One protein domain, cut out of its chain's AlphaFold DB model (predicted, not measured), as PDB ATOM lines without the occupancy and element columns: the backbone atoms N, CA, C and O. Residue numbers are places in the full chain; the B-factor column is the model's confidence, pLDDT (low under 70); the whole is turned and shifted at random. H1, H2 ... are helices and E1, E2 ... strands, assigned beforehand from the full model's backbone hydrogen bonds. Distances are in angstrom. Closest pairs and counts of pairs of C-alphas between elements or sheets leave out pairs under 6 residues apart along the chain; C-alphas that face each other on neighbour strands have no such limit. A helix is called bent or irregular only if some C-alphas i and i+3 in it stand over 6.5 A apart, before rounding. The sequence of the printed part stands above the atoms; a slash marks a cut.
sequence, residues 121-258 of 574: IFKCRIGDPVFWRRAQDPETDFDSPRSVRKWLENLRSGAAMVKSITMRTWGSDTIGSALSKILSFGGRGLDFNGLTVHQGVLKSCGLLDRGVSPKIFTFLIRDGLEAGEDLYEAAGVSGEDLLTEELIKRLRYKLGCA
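Overview. This is residues 121 to 258 of the 574 residues of an uncharacterized protein of Cercospora beticola (UniProt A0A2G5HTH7). A small, strongly twisted sheet of three parallel strands, E1, E2 and E3, stands next to a cluster of helices in which H2 is in the middle, with H3, H4 and H5 packed round it. H1, sharply kinked, and H5 lie at opposite ends of the longest axis: H1 meets the sheet at E1, while H5 packs on H2 with residues 251 to 255, away from the sheet. The printed part has 138 residues, with five named helices and three named strands in the order E1 H1 E2 H2 H3 E3 H4 H5; the sheet's order is E1 E2 E3 and the class is mixed, helices and strands. It is compact, with a radius of gyration of the C-alphas of 14.4 A and spans of 43 by 33 by 29 A.

Arrangement. Edge strand E1, residues 121 to 127, is parallel to inner strand E2, residues 164 to 170, at 24 degrees, with N 124 and O 166 at 2.8 A. H1, residues 145 to 161, only grazes the sheet with residues 145 to 151; its closest C-alphas to E1 are those of Ile 126 and Pro 145, 5.4 A apart. E2 is parallel to the other edge strand, E3, residues 217 to 222, at 27 degrees, with N 218 and O 165 at 2.8 A. H2, residues 175 to 185, is the hub and only grazes the sheet with residues 175 to 182. It touches H3, residues 197 to 204, at a steep tilt of 44 degrees, the same way; the closest C-alphas are those of Leu 183 and Ser 204, 5.6 A. E1, H1, E2 and E2, H2 H3, E3 are strand-helix-strand units, parallel neighbour strands with helices between them in the chain, both with right-handed crossovers. H4, residues 231 to 235, is on the sheet at a height of 5.2 A, over none of its strands, and touches H2, the closest C-alphas being those of Gly 176 and Ala 235, 5.0 A. H5, residues 245 to 256, is not on the sheet; with residues 251 to 255 alone it touches H2 at a steep tilt of 57 degrees, opposite ways, the C-alphas of Ser 177 and Leu 255 being closest at 6.3 A. Every O i to N i+4 pair is within hydrogen-bond range in H3 and H4, against 7 of 13 in H1, 5 of 7 in H2 and 7 of 8 in H5.

Along the chain. E1 begins at C-alpha 121 (144.366, 204.811, 210.773) and is 18.9 A long; E2 is 19.7 A and E3 16.1 A. H1, 19.3 A, has a kink of 103 degrees near residue 155 and is irregular, C-alphas 154 and 157 being 9.1 A apart. H2 is 16.0 A, H3 10.5 A and H4 6.3 A; H5, 16.4 A, ends at C-alpha 256 (126.609, 179.274, 228.956).

Size, cuts and confidence. The C-alphas farthest apart are those of Ser 157 and Cys 257, 45.6 A. The printed part has no cut; the links E1 to H1, H2 to H3 and H3 to E3 are long. Mean pLDDT of the printed part is 80.8, and residues 134 to 142, 171 to 176, 188, 223 to 227 and 254 to 258 are under 70.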
ATOM      1  N   ILE A 121     145.111 205.912 210.163       91.88
ATOM      2  CA  ILE A 121     144.366 204.811 210.773       91.88
ATOM      3  C   ILE A 121     142.882 205.080 210.546       91.88
ATOM      4  O   ILE A 121     142.353 206.099 210.994       91.88
ATOM      5  N   PHE A 122     142.195 204.170 209.865       92.00
ATOM      6  CA  PHE A 122     140.766 204.304 209.601       92.00
ATOM      7  C   PHE A 122     139.973 203.586 210.677       92.00
ATOM      8  O   PHE A 122     140.357 202.526 211.151       92.00
ATOM      9  N   LYS A 123     138.849 204.158 211.081       91.06
ATOM     10  CA  LYS A 123     137.979 203.609 212.109       91.06
ATOM     11  C   LYS A 123     136.584 203.426 211.545       91.06
ATOM     12  O   LYS A 123     135.968 204.380 211.079       91.06
ATOM     13  N   CYS A 124     136.075 202.211 211.659       88.88
ATOM     14  CA  CYS A 124     134.740 201.833 211.231       88.88
ATOM     15  C   CYS A 124     133.899 201.488 212.453       88.88
ATOM     16  O   CYS A 124     134.311 200.678 213.287       88.88
ATOM     17  N   ARG A 125     132.704 202.059 212.557       86.94
ATOM     18  CA  ARG A 125     131.680 201.524 213.450       86.94
ATOM     19  C   ARG A 125     130.973 200.404 212.713       86.94
ATOM     20  O   ARG A 125     130.612 200.550 211.552       86.94
ATOM     21  N   ILE A 126     130.837 199.273 213.386       85.88
ATOM     22  CA  ILE A 126     130.153 198.114 212.827       85.88
ATOM     23  C   ILE A 126     128.973 197.681 213.680       85.88
ATOM     24  O   ILE A 126     128.469 196.613 213.422       85.88
ATOM     25  N   GLY A 127     128.516 198.470 214.657       84.25
ATOM     26  CA  GLY A 127     127.298 198.172 215.420       84.25
ATOM     27  C   GLY A 127     127.376 196.898 216.275       84.25
ATOM     28  O   GLY A 127     128.458 196.351 216.507       84.25
ATOM     29  N   ASP A 128     126.222 196.439 216.765       83.19
ATOM     30  CA  ASP A 128     126.108 195.201 217.551       83.19
ATOM     31  C   ASP A 128     125.979 193.978 216.628       83.19
ATOM     32  O   ASP A 128     125.071 193.960 215.784       83.19
ATOM     33  N   PRO A 129     126.825 192.940 216.801       83.19
ATOM     34  CA  PRO A 129     126.718 191.670 216.087       83.19
ATOM     35  C   PRO A 129     125.314 191.064 216.012       83.19
ATOM     36  O   PRO A 129     124.982 190.422 215.013       83.19
ATOM     37  N   VAL A 130     124.467 191.280 217.025       80.69
ATOM     38  CA  VAL A 130     123.076 190.797 217.053       80.69
ATOM     39  C   VAL A 130     122.247 191.384 215.904       80.69
ATOM     40  O   VAL A 130     121.405 190.692 215.330       80.69
ATOM     41  N   PHE A 131     122.501 192.636 215.516       80.50
ATOM     42  CA  PHE A 131     121.723 193.328 214.485       80.50
ATOM     43  C   PHE A 131     122.292 193.167 213.075       80.50
ATOM     44  O   PHE A 131     121.608 193.493 212.105       80.50
ATOM     45  N   TRP A 132     123.492 192.604 212.909       84.62
ATOM     46  CA  TRP A 132     124.121 192.479 211.585       84.62
ATOM     47  C   TRP A 132     123.308 191.634 210.605       84.62
ATOM     48  O   TRP A 132     123.399 191.836 209.395       84.62
ATOM     49  N   ARG A 133     122.503 190.684 211.104       77.69
ATOM     50  CA  ARG A 133     121.604 189.887 210.252       77.69
ATOM     51  C   ARG A 133     120.395 190.681 209.763       77.69
ATOM     52  O   ARG A 133     119.863 190.347 208.717       77.69
ATOM     53  N   ARG A 134     119.977 191.716 210.495       69.31
ATOM     54  CA  ARG A 134     118.876 192.605 210.094       69.31
ATOM     55  C   ARG A 134     119.344 193.694 209.135       69.31
ATOM     56  O   ARG A 134     118.608 194.040 208.226       69.31
ATOM     57  N   ALA A 135     120.610 194.103 209.237       61.97
ATOM     58  CA  ALA A 135     121.290 194.980 208.276       61.97
ATOM     59  C   ALA A 135     121.476 194.355 206.868       61.97
ATOM     60  O   ALA A 135     122.311 194.799 206.077       61.97
ATOM     61  N   GLN A 136     120.763 193.264 206.562       60.34
ATOM     62  CA  GLN A 136     120.680 192.723 205.212       60.34
ATOM     63  C   GLN A 136     119.686 193.475 204.335       60.34
ATOM     64  O   GLN A 136     119.820 193.399 203.115       60.34
ATOM     65  N   ASP A 137     118.753 194.196 204.952       62.19
ATOM     66  CA  ASP A 137     117.800 195.037 204.252       62.19
ATOM     67  C   ASP A 137     118.504 196.307 203.729       62.19
ATOM     68  O   ASP A 137     119.056 197.062 204.545       62.19
ATOM     69  N   PRO A 138     118.550 196.536 202.399       56.88
ATOM     70  CA  PRO A 138     119.228 197.681 201.793       56.88
ATOM     71  C   PRO A 138     118.714 199.045 202.275       56.88
ATOM     72  O   PRO A 138     119.423 200.034 202.095       56.88
ATOM     73  N   GLU A 139     117.532 199.110 202.891       54.81
ATOM     74  CA  GLU A 139     116.956 200.357 203.406       54.81
ATOM     75  C   GLU A 139     117.435 200.732 204.814       54.81
ATOM     76  O   GLU A 139     117.210 201.852 205.276       54.81
ATOM     77  N   THR A 140     118.117 199.819 205.508       56.16
ATOM     78  CA  THR A 140     118.533 200.048 206.893       56.16
ATOM     79  C   THR A 140     119.991 200.490 206.985       56.16
ATOM     80  O   THR A 140     120.921 199.727 206.727       56.16
ATOM     81  N   ASP A 141     120.196 201.741 207.404       58.91
ATOM     82  CA  ASP A 141     121.508 202.397 207.523       58.91
ATOM     83  C   ASP A 141     122.260 201.960 208.801       58.91
ATOM     84  O   ASP A 141     122.762 202.762 209.590       58.91
ATOM     85  N   PHE A 142     122.275 200.652 209.079       59.78
ATOM     86  CA  PHE A 142     122.960 200.111 210.248       59.78
ATOM     87  C   PHE A 142     124.464 199.987 209.996       59.78
ATOM     88  O   PHE A 142     124.913 199.341 209.042       59.78
ATOM     89  N   ASP A 143     125.246 200.521 210.936       78.56
ATOM     90  CA  ASP A 143     126.667 200.220 211.091       78.56
ATOM     91  C   ASP A 143     126.852 198.693 211.106       78.56
ATOM     92  O   ASP A 143     126.410 198.011 212.029       78.56
ATOM     93  N   SER A 144     127.480 198.142 210.064       85.38
ATOM     94  CA  SER A 144     127.721 196.704 209.927       85.38
ATOM     95  C   SER A 144     129.046 196.436 209.203       85.38
ATOM     96  O   SER A 144     129.571 197.312 208.504       85.38
ATOM     97  N   PRO A 145     129.597 195.211 209.280       86.12
ATOM     98  CA  PRO A 145     130.790 194.853 208.513       86.12
ATOM     99  C   PRO A 145     130.617 194.996 206.992       86.12
ATOM    100  O   PRO A 145     131.605 195.147 206.270       86.12
ATOM    101  N   ARG A 146     129.375 194.999 206.483       84.31
ATOM    102  CA  ARG A 146     129.089 195.246 205.061       84.31
ATOM    103  C   ARG A 146     129.440 196.670 204.648       84.31
ATOM    104  O   ARG A 146     129.945 196.852 203.546       84.31
ATOM    105  N   SER A 147     129.246 197.654 205.522       83.88
ATOM    106  CA  SER A 147     129.623 199.045 205.251       83.88
ATOM    107  C   SER A 147     131.138 199.173 205.077       83.88
ATOM    108  O   SER A 147     131.603 199.827 204.146       83.88
ATOM    109  N   VAL A 148     131.915 198.445 205.889       86.56
ATOM    110  CA  VAL A 148     133.380 198.350 205.745       86.56
ATOM    111  C   VAL A 148     133.760 197.678 204.432       86.56
ATOM    112  O   VAL A 148     134.635 198.166 203.722       86.56
ATOM    113  N   ARG A 149     133.071 196.590 204.070       87.38
ATOM    114  CA  ARG A 149     133.281 195.913 202.787       87.38
ATOM    115  C   ARG A 149     133.013 196.847 201.607       87.38
ATOM    116  O   ARG A 149     133.875 196.976 200.748       87.38
ATOM    117  N   LYS A 150     131.861 197.521 201.588       86.19
ATOM    118  CA  LYS A 150     131.471 198.467 200.531       86.19
ATOM    119  C   LYS A 150     132.474 199.613 200.424       86.19
ATOM    120  O   LYS A 150     132.847 200.011 199.324       86.19
ATOM    121  N   TRP A 151     132.949 200.123 201.561       86.88
ATOM    122  CA  TRP A 151     134.003 201.132 201.586       86.88
ATOM    123  C   TRP A 151     135.293 200.617 200.934       86.88
ATOM    124  O   TRP A 151     135.796 201.265 200.021       86.88
ATOM    125  N   LEU A 152     135.778 199.431 201.314       86.94
ATOM    126  CA  LEU A 152     136.966 198.817 200.708       86.94
ATOM    127  C   LEU A 152     136.793 198.540 199.206       86.94
ATOM    128  O   LEU A 152     137.712 198.783 198.430       86.94
ATOM    129  N   GLU A 153     135.614 198.088 198.774       85.88
ATOM    130  CA  GLU A 153     135.293 197.882 197.355       85.88
ATOM    131  C   GLU A 153     135.361 199.197 196.563       85.88
ATOM    132  O   GLU A 153     135.926 199.235 195.467       85.88
ATOM    133  N   ASN A 154     134.879 200.296 197.147       84.00
ATOM    134  CA  ASN A 154     134.966 201.624 196.540       84.00
ATOM    135  C   ASN A 154     136.415 202.119 196.399       84.00
ATOM    136  O   ASN A 154     136.703 202.890 195.482       84.00
ATOM    137  N   LEU A 155     137.340 201.659 197.252       82.94
ATOM    138  CA  LEU A 155     138.765 201.993 197.138       82.94
ATOM    139  C   LEU A 155     139.457 201.296 195.961       82.94
ATOM    140  O   LEU A 155     140.517 201.756 195.524       82.94
ATOM    141  N   ARG A 156     138.881 200.209 195.427       86.19
ATOM    142  CA  ARG A 156     139.479 199.383 194.364       86.19
ATOM    143  C   ARG A 156     140.921 198.985 194.723       86.19
ATOM    144  O   ARG A 156     141.165 198.458 195.803       86.19
ATOM    145  N   SER A 157     141.896 199.278 193.857       82.94
ATOM    146  CA  SER A 157     143.323 199.021 194.106       82.94
ATOM    147  C   SER A 157     143.894 199.792 195.303       82.94
ATOM    148  O   SER A 157     144.925 199.400 195.842       82.94
ATOM    149  N   GLY A 158     143.224 200.856 195.758       82.00
ATOM    150  CA  GLY A 158     143.599 201.604 196.958       82.00
ATOM    151  C   GLY A 158     143.386 200.834 198.263       82.00
ATOM    152  O   GLY A 158     144.008 201.180 199.261       82.00
ATOM    153  N   ALA A 159     142.576 199.770 198.272       84.25
ATOM    154  CA  ALA A 159     142.354 198.960 199.474       84.25
ATOM    155  C   ALA A 159     143.655 198.320 199.993       84.25
ATOM    156  O   ALA A 159     143.866 198.244 201.200       84.25
ATOM    157  N   ALA A 160     144.565 197.939 199.091       84.38
ATOM    158  CA  ALA A 160     145.875 197.382 199.439       84.38
ATOM    159  C   ALA A 160     146.821 198.405 200.100       84.38
ATOM    160  O   ALA A 160     147.826 198.022 200.692       84.38
ATOM    161  N   MET A 161     146.515 199.702 199.990       85.94
ATOM    162  CA  MET A 161     147.316 200.788 200.562       85.94
ATOM    163  C   MET A 161     146.914 201.107 202.005       85.94
ATOM    164  O   MET A 161     147.656 201.796 202.699       85.94
ATOM    165  N   VAL A 162     145.755 200.620 202.461       87.12
ATOM    166  CA  VAL A 162     145.276 200.851 203.824       87.12
ATOM    167  C   VAL A 162     146.144 200.065 204.801       87.12
ATOM    168  O   VAL A 162     146.200 198.841 204.731       87.12
ATOM    169  N   LYS A 163     146.818 200.756 205.728       87.44
ATOM    170  CA  LYS A 163     147.684 200.094 206.722       87.44
ATOM    171  C   LYS A 163     146.969 199.663 207.995       87.44
ATOM    172  O   LYS A 163     147.433 198.732 208.644       87.44
ATOM    173  N   SER A 164     145.884 200.338 208.379       88.19
ATOM    174  CA  SER A 164     145.169 200.022 209.617       88.19
ATOM    175  C   SER A 164     143.688 200.406 209.561       88.19
ATOM    176  O   SER A 164     143.335 201.512 209.144       88.19
ATOM    177  N   ILE A 165     142.832 199.481 209.999       89.69
ATOM    178  CA  ILE A 165     141.381 199.607 210.112       89.69
ATOM    179  C   ILE A 165     140.961 199.139 211.505       89.69
ATOM    180  O   ILE A 165     140.992 197.953 211.818       89.69
ATOM    181  N   THR A 166     140.495 200.060 212.335       89.88
ATOM    182  CA  THR A 166     139.911 199.763 213.640       89.88
ATOM    183  C   THR A 166     138.398 199.590 213.522       89.88
ATOM    184  O   THR A 166     137.665 200.554 213.304       89.88
ATOM    185  N   MET A 167     137.906 198.373 213.714       88.50
ATOM    186  CA  MET A 167     136.486 198.036 213.728       88.50
ATOM    187  C   MET A 167     135.955 198.090 215.162       88.50
ATOM    188  O   MET A 167     136.481 197.412 216.039       88.50
ATOM    189  N   ARG A 168     134.924 198.904 215.422       86.25
ATOM    190  CA  ARG A 168     134.306 199.014 216.753       86.25
ATOM    191  C   ARG A 168     132.925 198.375 216.794       86.25
ATOM    192  O   ARG A 168     132.033 198.833 216.076       86.25
ATOM    193  N   THR A 169     132.752 197.393 217.673       84.56
ATOM    194  CA  THR A 169     131.460 196.761 217.983       84.56
ATOM    195  C   THR A 169     130.889 197.336 219.279       84.56
ATOM    196  O   THR A 169     131.642 197.775 220.155       84.56
ATOM    197  N   TRP A 170     129.563 197.449 219.368       77.75
ATOM    198  CA  TRP A 170     128.856 197.967 220.549       77.75
ATOM    199  C   TRP A 170     127.876 196.885 221.013       77.75
ATOM    200  O   TRP A 170     127.300 196.221 220.162       77.75
ATOM    201  N   GLY A 171     127.682 196.688 222.315       68.31
ATOM    202  CA  GLY A 171     126.718 195.709 222.829       68.31
ATOM    203  C   GLY A 171     126.775 195.607 224.352       68.31
ATOM    204  O   GLY A 171     127.826 195.848 224.935       68.31
ATOM    205  N   SER A 172     125.643 195.296 224.987       53.00
ATOM    206  CA  SER A 172     125.477 195.243 226.454       53.00
ATOM    207  C   SER A 172     125.966 193.950 227.103       53.00
ATOM    208  O   SER A 172     125.922 193.814 228.324       53.00
ATOM    209  N   ASP A 173     126.358 192.973 226.294       57.38
ATOM    210  CA  ASP A 173     126.645 191.636 226.782       57.38
ATOM    211  C   ASP A 173     128.134 191.490 227.084       57.38
ATOM    212  O   ASP A 173     128.983 192.093 226.427       57.38
ATOM    213  N   THR A 174     128.449 190.638 228.062       66.38
ATOM    214  CA  THR A 174     129.821 190.327 228.469       66.38
ATOM    215  C   THR A 174     130.718 190.092 227.253       66.38
ATOM    216  O   THR A 174     130.330 189.428 226.291       66.38
ATOM    217  N   ILE A 175     131.929 190.634 227.297       64.06
ATOM    218  CA  ILE A 175     132.934 190.645 226.223       64.06
ATOM    219  C   ILE A 175     133.056 189.317 225.443       64.06
ATOM    220  O   ILE A 175     133.120 189.312 224.212       64.06
ATOM    221  N   GLY A 176     133.025 188.169 226.135       66.12
ATOM    222  CA  GLY A 176     133.101 186.844 225.503       66.12
ATOM    223  C   GLY A 176     131.947 186.535 224.534       66.12
ATOM    224  O   GLY A 176     132.100 185.728 223.615       66.12
ATOM    225  N   SER A 177     130.805 187.206 224.687       76.44
ATOM    226  CA  SER A 177     129.630 187.056 223.826       76.44
ATOM    227  C   SER A 177     129.821 187.676 222.452       76.44
ATOM    228  O   SER A 177     129.373 187.096 221.463       76.44
ATOM    229  N   ALA A 178     130.531 188.802 222.363       81.12
ATOM    230  CA  ALA A 178     130.725 189.510 221.110       81.12
ATOM    231  C   ALA A 178     131.537 188.657 220.129       81.12
ATOM    232  O   ALA A 178     131.086 188.436 219.006       81.12
ATOM    233  N   LEU A 179     132.667 188.083 220.562       84.06
ATOM    234  CA  LEU A 179     133.501 187.231 219.706       84.06
ATOM    235  C   LEU A 179     132.729 186.007 219.181       84.06
ATOM    236  O   LEU A 179     132.758 185.718 217.986       84.06
ATOM    237  N   SER A 180     131.982 185.315 220.045       83.50
ATOM    238  CA  SER A 180     131.174 184.161 219.624       83.50
ATOM    239  C   SER A 180     130.033 184.558 218.684       83.50
ATOM    240  O   SER A 180     129.750 183.855 217.709       83.50
ATOM    241  N   LYS A 181     129.366 185.690 218.939       84.19
ATOM    242  CA  LYS A 181     128.321 186.217 218.051       84.19
ATOM    243  C   LYS A 181     128.895 186.553 216.678       84.19
ATOM    244  O   LYS A 181     128.308 186.163 215.676       84.19
ATOM    245  N   ILE A 182     130.077 187.166 216.624       85.69
ATOM    246  CA  ILE A 182     130.782 187.459 215.373       85.69
ATOM    247  C   ILE A 182     131.109 186.168 214.618       85.69
ATOM    248  O   ILE A 182     130.763 186.054 213.447       85.69
ATOM    249  N   LEU A 183     131.702 185.167 215.275       86.75
ATOM    250  CA  LEU A 183     132.034 183.890 214.627       86.75
ATOM    251  C   LEU A 183     130.788 183.126 214.140       86.75
ATOM    252  O   LEU A 183     130.840 182.412 213.143       86.75
ATOM    253  N   SER A 184     129.644 183.290 214.810       83.69
ATOM    254  CA  SER A 184     128.363 182.697 214.388       83.69
ATOM    255  C   SER A 184     127.588 183.531 213.356       83.69
ATOM    256  O   SER A 184     126.598 183.051 212.787       83.69
ATOM    257  N   PHE A 185     128.024 184.764 213.081       81.56
ATOM    258  CA  PHE A 185     127.380 185.643 212.108       81.56
ATOM    259  C   PHE A 185     127.481 185.092 210.685       81.56
ATOM    260  O   PHE A 185     126.505 185.151 209.940       81.56
ATOM    261  N   GLY A 186     128.617 184.487 210.333       73.88
ATOM    262  CA  GLY A 186     128.870 183.969 208.990       73.88
ATOM    263  C   GLY A 186     128.016 182.762 208.565       73.88
ATOM    264  O   GLY A 186     128.136 182.304 207.432       73.88
ATOM    265  N   GLY A 187     127.127 182.275 209.439       73.00
ATOM    266  CA  GLY A 187     126.168 181.209 209.143       73.00
ATOM    267  C   GLY A 187     126.702 179.795 209.393       73.00
ATOM    268  O   GLY A 187     127.887 179.576 209.644       73.00
ATOM    269  N   ARG A 188     125.798 178.803 209.349       64.31
ATOM    270  CA  ARG A 188     126.172 177.380 209.414       64.31
ATOM    271  C   ARG A 188     126.781 176.999 208.062       64.31
ATOM    272  O   ARG A 188     126.053 176.940 207.080       64.31
ATOM    273  N   GLY A 189     128.092 176.776 208.009       74.25
ATOM    274  CA  GLY A 189     128.778 176.351 206.781       74.25
ATOM    275  C   GLY A 189     130.117 177.031 206.502       74.25
ATOM    276  O   GLY A 189     130.791 176.643 205.551       74.25
ATOM    277  N   LEU A 190     130.537 178.010 207.310       82.06
ATOM    278  CA  LEU A 190     131.916 178.486 207.236       82.06
ATOM    279  C   LEU A 190     132.866 177.431 207.798       82.06
ATOM    280  O   LEU A 190     132.792 177.080 208.974       82.06
ATOM    281  N   ASP A 191     133.777 176.962 206.952       85.31
ATOM    282  CA  ASP A 191     134.913 176.165 207.392       85.31
ATOM    283  C   ASP A 191     135.968 177.085 208.020       85.31
ATOM    284  O   ASP A 191     136.519 177.965 207.346       85.31
ATOM    285  N   PHE A 192     136.207 176.917 209.319       87.81
ATOM    286  CA  PHE A 192     137.244 177.636 210.059       87.81
ATOM    287  C   PHE A 192     138.547 176.837 210.186       87.81
ATOM    288  O   PHE A 192     139.499 177.334 210.785       87.81
ATOM    289  N   ASN A 193     138.618 175.627 209.621       86.88
ATOM    290  CA  ASN A 193     139.797 174.782 209.739       86.88
ATOM    291  C   ASN A 193     141.040 175.480 209.178       86.88
ATOM    292  O   ASN A 193     141.058 175.970 208.050       86.88
ATOM    293  N   GLY A 194     142.091 175.519 209.999       88.31
ATOM    294  CA  GLY A 194     143.366 176.144 209.649       88.31
ATOM    295  C   GLY A 194     143.372 177.675 209.683       88.31
ATOM    296  O   GLY A 194     144.401 178.261 209.362       88.31
ATOM    297  N   LEU A 195     142.273 178.326 210.078       92.12
ATOM    298  CA  LEU A 195     142.234 179.777 210.264       92.12
ATOM    299  C   LEU A 195     142.610 180.160 211.693       92.12
ATOM    300  O   LEU A 195     142.249 179.475 212.653       92.12
ATOM    301  N   THR A 196     143.281 181.299 211.842       93.56
ATOM    302  CA  THR A 196     143.434 181.933 213.156       93.56
ATOM    303  C   THR A 196     142.114 182.548 213.627       93.56
ATOM    304  O   THR A 196     141.209 182.789 212.820       93.56
ATOM    305  N   VAL A 197     141.982 182.845 214.924       88.38
ATOM    306  CA  VAL A 197     140.811 183.540 215.492       88.38
ATOM    307  C   VAL A 197     140.530 184.830 214.723       88.38
ATOM    308  O   VAL A 197     139.390 185.070 214.317       88.38
ATOM    309  N   HIS A 198     141.571 185.614 214.438       91.94
ATOM    310  CA  HIS A 198     141.458 186.852 213.677       91.94
ATOM    311  C   HIS A 198     140.938 186.618 212.249       91.94
ATOM    312  O   HIS A 198     140.004 187.281 211.791       91.94
ATOM    313  N   GLN A 199     141.497 185.633 211.541       91.81
ATOM    314  CA  GLN A 199     141.048 185.283 210.192       91.81
ATOM    315  C   GLN A 199     139.609 184.763 210.181       91.81
ATOM    316  O   GLN A 199     138.848 185.106 209.280       91.81
ATOM    317  N   GLY A 200     139.201 183.981 211.182       89.50
ATOM    318  CA  GLY A 200     137.821 183.512 211.307       89.50
ATOM    319  C   GLY A 200     136.833 184.643 211.582       89.50
ATOM    320  O   GLY A 200     135.751 184.663 210.991       89.50
ATOM    321  N   VAL A 201     137.210 185.632 212.396       88.12
ATOM    322  CA  VAL A 201     136.425 186.861 212.599       88.12
ATOM    323  C   VAL A 201     136.249 187.617 211.280       88.12
ATOM    324  O   VAL A 201     135.119 187.939 210.894       88.12
ATOM    325  N   LEU A 202     137.336 187.834 210.533       90.75
ATOM    326  CA  LEU A 202     137.276 188.489 209.224       90.75
ATOM    327  C   LEU A 202     136.468 187.688 208.205       90.75
ATOM    328  O   LEU A 202     135.696 188.279 207.448       90.75
ATOM    329  N   LYS A 203     136.600 186.358 208.185       90.94
ATOM    330  CA  LYS A 203     135.822 185.475 207.305       90.94
ATOM    331  C   LYS A 203     134.335 185.550 207.625       90.94
ATOM    332  O   LYS A 203     133.526 185.681 206.713       90.94
ATOM    333  N   SER A 204     133.981 185.584 208.908       86.81
ATOM    334  CA  SER A 204     132.593 185.737 209.358       86.81
ATOM    335  C   SER A 204     132.000 187.086 208.948       86.81
ATOM    336  O   SER A 204     130.839 187.164 208.561       86.81
ATOM    337  N   CYS A 205     132.817 188.139 208.931       86.62
ATOM    338  CA  CYS A 205     132.456 189.455 208.400       86.62
ATOM    339  C   CYS A 205     132.518 189.538 206.856       86.62
ATOM    340  O   CYS A 205     132.128 190.546 206.260       86.62
ATOM    341  N   GLY A 206     133.027 188.496 206.187       88.38
ATOM    342  CA  GLY A 206     133.371 188.439 204.762       88.38
ATOM    343  C   GLY A 206     134.306 189.565 204.308       88.38
ATOM    344  O   GLY A 206     134.043 190.242 203.313       88.38
ATOM    345  N   LEU A 207     135.367 189.783 205.083       89.12
ATOM    346  CA  LEU A 207     136.456 190.722 204.809       89.12
ATOM    347  C   LEU A 207     137.769 190.013 204.435       89.12
ATOM    348  O   LEU A 207     138.664 190.660 203.905       89.12
ATOM    349  N   LEU A 208     137.877 188.700 204.676       88.75
ATOM    350  CA  LEU A 208     139.122 187.943 204.492       88.75
ATOM    351  C   LEU A 208     139.571 187.851 203.017       88.75
ATOM    352  O   LEU A 208     140.746 188.039 202.722       88.75
ATOM    353  N   ASP A 209     138.645 187.635 202.079       82.44
ATOM    354  CA  ASP A 209     138.974 187.280 200.684       82.44
ATOM    355  C   ASP A 209     139.140 188.486 199.737       82.44
ATOM    356  O   ASP A 209     138.986 188.371 198.522       82.44
ATOM    357  N   ARG A 210     139.402 189.689 200.266       76.06
ATOM    358  CA  ARG A 210     139.315 190.946 199.492       76.06
ATOM    359  C   ARG A 210     140.650 191.555 199.076       76.06
ATOM    360  O   ARG A 210     140.704 192.732 198.736       76.06
ATOM    361  N   GLY A 211     141.723 190.765 199.082       77.81
ATOM    362  CA  GLY A 211     143.061 191.244 198.710       77.81
ATOM    363  C   GLY A 211     143.650 192.248 199.708       77.81
ATOM    364  O   GLY A 211     144.614 192.941 199.398       77.81
ATOM    365  N   VAL A 212     143.064 192.321 200.903       84.19
ATOM    366  CA  VAL A 212     143.513 193.151 202.016       84.19
ATOM    367  C   VAL A 212     144.187 192.240 203.035       84.19
ATOM    368  O   VAL A 212     143.665 191.173 203.355       84.19
ATOM    369  N   SER A 213     145.353 192.640 203.542       89.00
ATOM    370  CA  SER A 213     146.052 191.834 204.543       89.00
ATOM    371  C   SER A 213     145.227 191.760 205.835       89.00
ATOM    372  O   SER A 213     144.860 192.812 206.357       89.00
ATOM    373  N   PRO A 214     144.985 190.567 206.412       89.25
ATOM    374  CA  PRO A 214     144.280 190.432 207.688       89.25
ATOM    375  C   PRO A 214     144.878 191.309 208.793       89.25
ATOM    376  O   PRO A 214     144.155 191.907 209.577       89.25
ATOM    377  N   LYS A 215     146.204 191.482 208.782       90.31
ATOM    378  CA  LYS A 215     146.959 192.221 209.802       90.31
ATOM    379  C   LYS A 215     146.588 193.699 209.926       90.31
ATOM    380  O   LYS A 215     146.965 194.320 210.913       90.31
ATOM    381  N   ILE A 216     145.899 194.274 208.941       90.56
ATOM    382  CA  ILE A 216     145.500 195.682 209.019       90.56
ATOM    383  C   ILE A 216     144.268 195.884 209.901       90.56
ATOM    384  O   ILE A 216     143.994 197.013 210.286       90.56
ATOM    385  N   PHE A 217     143.499 194.835 210.196       91.31
ATOM    386  CA  PHE A 217     142.279 194.967 210.980       91.31
ATOM    387  C   PHE A 217     142.574 194.857 212.477       91.31
ATOM    388  O   PHE A 217     143.282 193.966 212.934       91.31
ATOM    389  N   THR A 218     141.963 195.732 213.263       91.12
ATOM    390  CA  THR A 218     141.963 195.679 214.727       91.12
ATOM    391  C   THR A 218     140.521 195.759 215.193       91.12
ATOM    392  O   THR A 218     139.773 196.610 214.714       91.12
ATOM    393  N   PHE A 219     140.103 194.887 216.106       89.44
ATOM    394  CA  PHE A 219     138.734 194.873 216.615       89.44
ATOM    395  C   PHE A 219     138.726 195.393 218.044       89.44
ATOM    396  O   PHE A 219     139.404 194.836 218.895       89.44
ATOM    397  N   LEU A 220     137.941 196.436 218.302       88.94
ATOM    398  CA  LEU A 220     137.745 196.966 219.647       88.94
ATOM    399  C   LEU A 220     136.293 196.770 220.075       88.94
ATOM    400  O   LEU A 220     135.373 197.113 219.320       88.94
ATOM    401  N   ILE A 221     136.088 196.284 221.296       83.44
ATOM    402  CA  ILE A 221     134.777 196.278 221.947       83.44
ATOM    403  C   ILE A 221     134.643 197.559 222.755       83.44
ATOM    404  O   ILE A 221     135.563 197.977 223.456       83.44
ATOM    405  N   ARG A 222     133.485 198.209 222.655       78.62
ATOM    406  CA  ARG A 222     133.162 199.357 223.495       78.62
ATOM    407  C   ARG A 222     132.295 198.922 224.675       78.62
ATOM    408  O   ARG A 222     131.118 198.642 224.468       78.62
ATOM    409  N   ASP A 223     132.856 198.956 225.880       65.25
ATOM    410  CA  ASP A 223     132.097 198.867 227.130       65.25
ATOM    411  C   ASP A 223     131.844 200.293 227.666       65.25
ATOM    412  O   ASP A 223     132.713 200.943 228.246       65.25
ATOM    413  N   GLY A 224     130.685 200.873 227.339       65.38
ATOM    414  CA  GLY A 224     130.302 202.213 227.809       65.38
ATOM    415  C   GLY A 224     131.039 203.411 227.170       65.38
ATOM    416  O   GLY A 224     131.197 203.515 225.946       65.38
ATOM    417  N   LEU A 225     131.382 204.414 227.993       52.72
ATOM    418  CA  LEU A 225     131.895 205.724 227.551       52.72
ATOM    419  C   LEU A 225     133.418 205.767 227.325       52.72
ATOM    420  O   LEU A 225     133.876 206.692 226.652       52.72
ATOM    421  N   GLU A 226     134.177 204.783 227.807       54.12
ATOM    422  CA  GLU A 226     135.647 204.792 227.793       54.12
ATOM    423  C   GLU A 226     136.276 204.202 226.509       54.12
ATOM    424  O   GLU A 226     135.589 203.830 225.547       54.12
ATOM    425  N   ALA A 227     137.615 204.227 226.445       67.38
ATOM    426  CA  ALA A 227     138.408 203.676 225.349       67.38
ATOM    427  C   ALA A 227     138.110 202.176 225.185       67.38
ATOM    428  O   ALA A 227     138.079 201.442 226.162       67.38
ATOM    429  N   GLY A 228     137.846 201.732 223.952       76.69
ATOM    430  CA  GLY A 228     137.498 200.330 223.706       76.69
ATOM    431  C   GLY A 228     138.685 199.399 223.955       76.69
ATOM    432  O   GLY A 228     139.802 199.738 223.564       76.69
ATOM    433  N   GLU A 229     138.418 198.248 224.564       85.56
ATOM    434  CA  GLU A 229     139.381 197.167 224.796       85.56
ATOM    435  C   GLU A 229     139.543 196.320 223.520       85.56
ATOM    436  O   GLU A 229     138.614 196.238 222.705       85.56
ATOM    437  N   ASP A 230     140.713 195.709 223.311       89.75
ATOM    438  CA  ASP A 230     140.927 194.792 222.188       89.75
ATOM    439  C   ASP A 230     140.043 193.543 222.329       89.75
ATOM    440  O   ASP A 230     139.998 192.907 223.377       89.75
ATOM    441  N   LEU A 231     139.329 193.183 221.258       86.56
ATOM    442  CA  LEU A 231     138.370 192.072 221.240       86.56
ATOM    443  C   LEU A 231     138.984 190.743 221.708       86.56
ATOM    444  O   LEU A 231     138.296 189.939 222.339       86.56
ATOM    445  N   TYR A 232     140.243 190.483 221.354       88.44
ATOM    446  CA  TYR A 232     140.906 189.211 221.625       88.44
ATOM    447  C   TYR A 232     141.427 189.167 223.060       88.44
ATOM    448  O   TYR A 232     141.152 188.199 223.776       88.44
ATOM    449  N   GLU A 233     142.082 190.245 223.497       86.75
ATOM    450  CA  GLU A 233     142.545 190.412 224.879       86.75
ATOM    451  C   GLU A 233     141.385 190.266 225.865       86.75
ATOM    452  O   GLU A 233     141.431 189.435 226.775       86.75
ATOM    453  N   ALA A 234     140.289 190.963 225.583       83.62
ATOM    454  CA  ALA A 234     139.096 190.965 226.402       83.62
ATOM    455  C   ALA A 234     138.446 189.553 226.464       83.62
ATOM    456  O   ALA A 234     137.926 189.114 227.496       83.62
ATOM    457  N   ALA A 235     138.509 188.771 225.378       83.31
ATOM    458  CA  ALA A 235     138.054 187.374 225.356       83.31
ATOM    459  C   ALA A 235     139.046 186.384 226.020       83.31
ATOM    460  O   ALA A 235     138.701 185.214 226.270       83.31
ATOM    461  N   GLY A 236     140.258 186.841 226.341       86.69
ATOM    462  CA  GLY A 236     141.352 186.040 226.880       86.69
ATOM    463  C   GLY A 236     141.889 185.019 225.874       86.69
ATOM    464  O   GLY A 236     142.144 183.874 226.259       86.69
ATOM    465  N   VAL A 237     141.981 185.401 224.595       89.69
ATOM    466  CA  VAL A 237     142.527 184.588 223.490       89.69
ATOM    467  C   VAL A 237     143.480 185.428 222.640       89.69
ATOM    468  O   VAL A 237     143.338 186.644 222.578       89.69
ATOM    469  N   SER A 238     144.441 184.805 221.957       92.69
ATOM    470  CA  SER A 238     145.262 185.513 220.970       92.69
ATOM    471  C   SER A 238     144.558 185.530 219.614       92.69
ATOM    472  O   SER A 238     143.984 184.528 219.185       92.69
ATOM    473  N   GLY A 239     144.643 186.647 218.885       88.62
ATOM    474  CA  GLY A 239     144.166 186.717 217.498       88.62
ATOM    475  C   GLY A 239     144.877 185.729 216.558       88.62
ATOM    476  O   GLY A 239     144.307 185.343 215.536       88.62
ATOM    477  N   GLU A 240     146.086 185.292 216.922       92.56
ATOM    478  CA  GLU A 240     146.910 184.329 216.176       92.56
ATOM    479  C   GLU A 240     146.636 182.864 216.560       92.56
ATOM    480  O   GLU A 240     147.146 181.954 215.905       92.56
ATOM    481  N   ASP A 241     145.821 182.607 217.591       91.44
ATOM    482  CA  ASP A 241     145.458 181.238 217.968       91.44
ATOM    483  C   ASP A 241     144.668 180.572 216.836       91.44
ATOM    484  O   ASP A 241     143.814 181.197 216.205       91.44
ATOM    485  N   LEU A 242     144.913 179.287 216.578       92.81
ATOM    486  CA  LEU A 242     144.129 178.530 215.602       92.81
ATOM    487  C   LEU A 242     142.717 178.258 216.137       92.81
ATOM    488  O   LEU A 242     142.542 177.815 217.278       92.81
ATOM    489  N   LEU A 243     141.705 178.455 215.288       88.31
ATOM    490  CA  LEU A 243     140.310 178.117 215.579       88.31
ATOM    491  C   LEU A 243     140.107 176.601 215.563       88.31
ATOM    492  O   LEU A 243     139.625 176.013 214.601       88.31
ATOM    493  N   THR A 244     140.485 175.963 216.664       89.88
ATOM    494  CA  THR A 244     140.190 174.554 216.918       89.88
ATOM    495  C   THR A 244     138.769 174.386 217.457       89.88
ATOM    496  O   THR A 244     138.226 175.279 218.112       89.88
ATOM    497  N   GLU A 245     138.178 173.209 217.249       84.38
ATOM    498  CA  GLU A 245     136.881 172.844 217.841       84.38
ATOM    499  C   GLU A 245     136.859 173.031 219.366       84.38
ATOM    500  O   GLU A 245     135.854 173.464 219.929       84.38
ATOM    501  N   GLU A 246     137.980 172.767 220.041       87.12
ATOM    502  CA  GLU A 246     138.101 172.943 221.488       87.12
ATOM    503  C   GLU A 246     138.069 174.420 221.895       87.12
ATOM    504  O   GLU A 246     137.366 174.795 222.834       87.12
ATOM    505  N   LEU A 247     138.758 175.292 221.151       85.56
ATOM    506  CA  LEU A 247     138.710 176.734 221.387       85.56
ATOM    507  C   LEU A 247     137.300 177.288 221.144       85.56
ATOM    508  O   LEU A 247     136.793 178.059 221.958       85.56
ATOM    509  N   ILE A 248     136.631 176.845 220.075       82.69
ATOM    510  CA  ILE A 248     135.244 177.226 219.775       82.69
ATOM    511  C   ILE A 248     134.307 176.765 220.898       82.69
ATOM    512  O   ILE A 248     133.477 177.547 221.367       82.69
ATOM    513  N   LYS A 249     134.448 175.521 221.376       83.62
ATOM    514  CA  LYS A 249     133.683 175.009 222.522       83.62
ATOM    515  C   LYS A 249     133.947 175.821 223.783       83.62
ATOM    516  O   LYS A 249     132.991 176.177 224.461       83.62
ATOM    517  N   ARG A 250     135.200 176.176 224.075       83.75
ATOM    518  CA  ARG A 250     135.572 176.997 225.238       83.75
ATOM    519  C   ARG A 250     134.973 178.401 225.170       83.75
ATOM    520  O   ARG A 250     134.456 178.885 226.177       83.75
ATOM    521  N   LEU A 251     135.002 179.029 223.993       81.38
ATOM    522  CA  LEU A 251     134.371 180.329 223.751       81.38
ATOM    523  C   LEU A 251     132.850 180.252 223.961       81.38
ATOM    524  O   LEU A 251     132.287 181.113 224.631       81.38
ATOM    525  N   ARG A 252     132.197 179.179 223.489       78.38
ATOM    526  CA  ARG A 252     130.762 178.922 223.724       78.38
ATOM    527  C   ARG A 252     130.436 178.558 225.176       78.38
ATOM    528  O   ARG A 252     129.378 178.922 225.672       78.38
ATOM    529  N   TYR A 253     131.320 177.855 225.879       77.19
ATOM    530  CA  TYR A 253     131.087 177.419 227.258       77.19
ATOM    531  C   TYR A 253     131.181 178.579 228.252       77.19
ATOM    532  O   TYR A 253     130.329 178.704 229.129       77.19
ATOM    533  N   LYS A 254     132.147 179.494 228.068       66.94
ATOM    534  CA  LYS A 254     132.231 180.740 228.854       66.94
ATOM    535  C   LYS A 254     130.943 181.584 228.775       66.94
ATOM    536  O   LYS A 254     130.685 182.363 229.684       66.94
ATOM    537  N   LEU A 255     130.130 181.404 227.730       58.12
ATOM    538  CA  LEU A 255     128.834 182.070 227.544       58.12
ATOM    539  C   LEU A 255     127.680 181.397 228.289       58.12
ATOM    540  O   LEU A 255     126.830 182.085 228.854       58.12
ATOM    541  N   GLY A 256     127.669 180.062 228.320       53.75
ATOM    542  CA  GLY A 256     126.609 179.274 228.956       53.75
ATOM    543  C   GLY A 256     126.509 179.466 230.472       53.75
ATOM    544  O   GLY A 256     125.451 179.231 231.045       53.75
ATOM    545  N   CYS A 257     127.570 179.950 231.125       48.56
ATOM    546  CA  CYS A 257     127.553 180.242 232.561       48.56
ATOM    547  C   CYS A 257     126.955 181.619 232.920       48.56
ATOM    548  O   CYS A 257     126.737 181.865 234.103       48.56
ATOM    549  N   ALA A 258     126.689 182.507 231.949       47.66
ATOM    550  CA  ALA A 258     126.202 183.871 232.213       47.66
ATOM    551  C   ALA A 258     124.802 184.183 231.643       47.66
ATOM    552  O   ALA A 258     124.144 185.088 232.146       47.66
TER     553      ALA A 258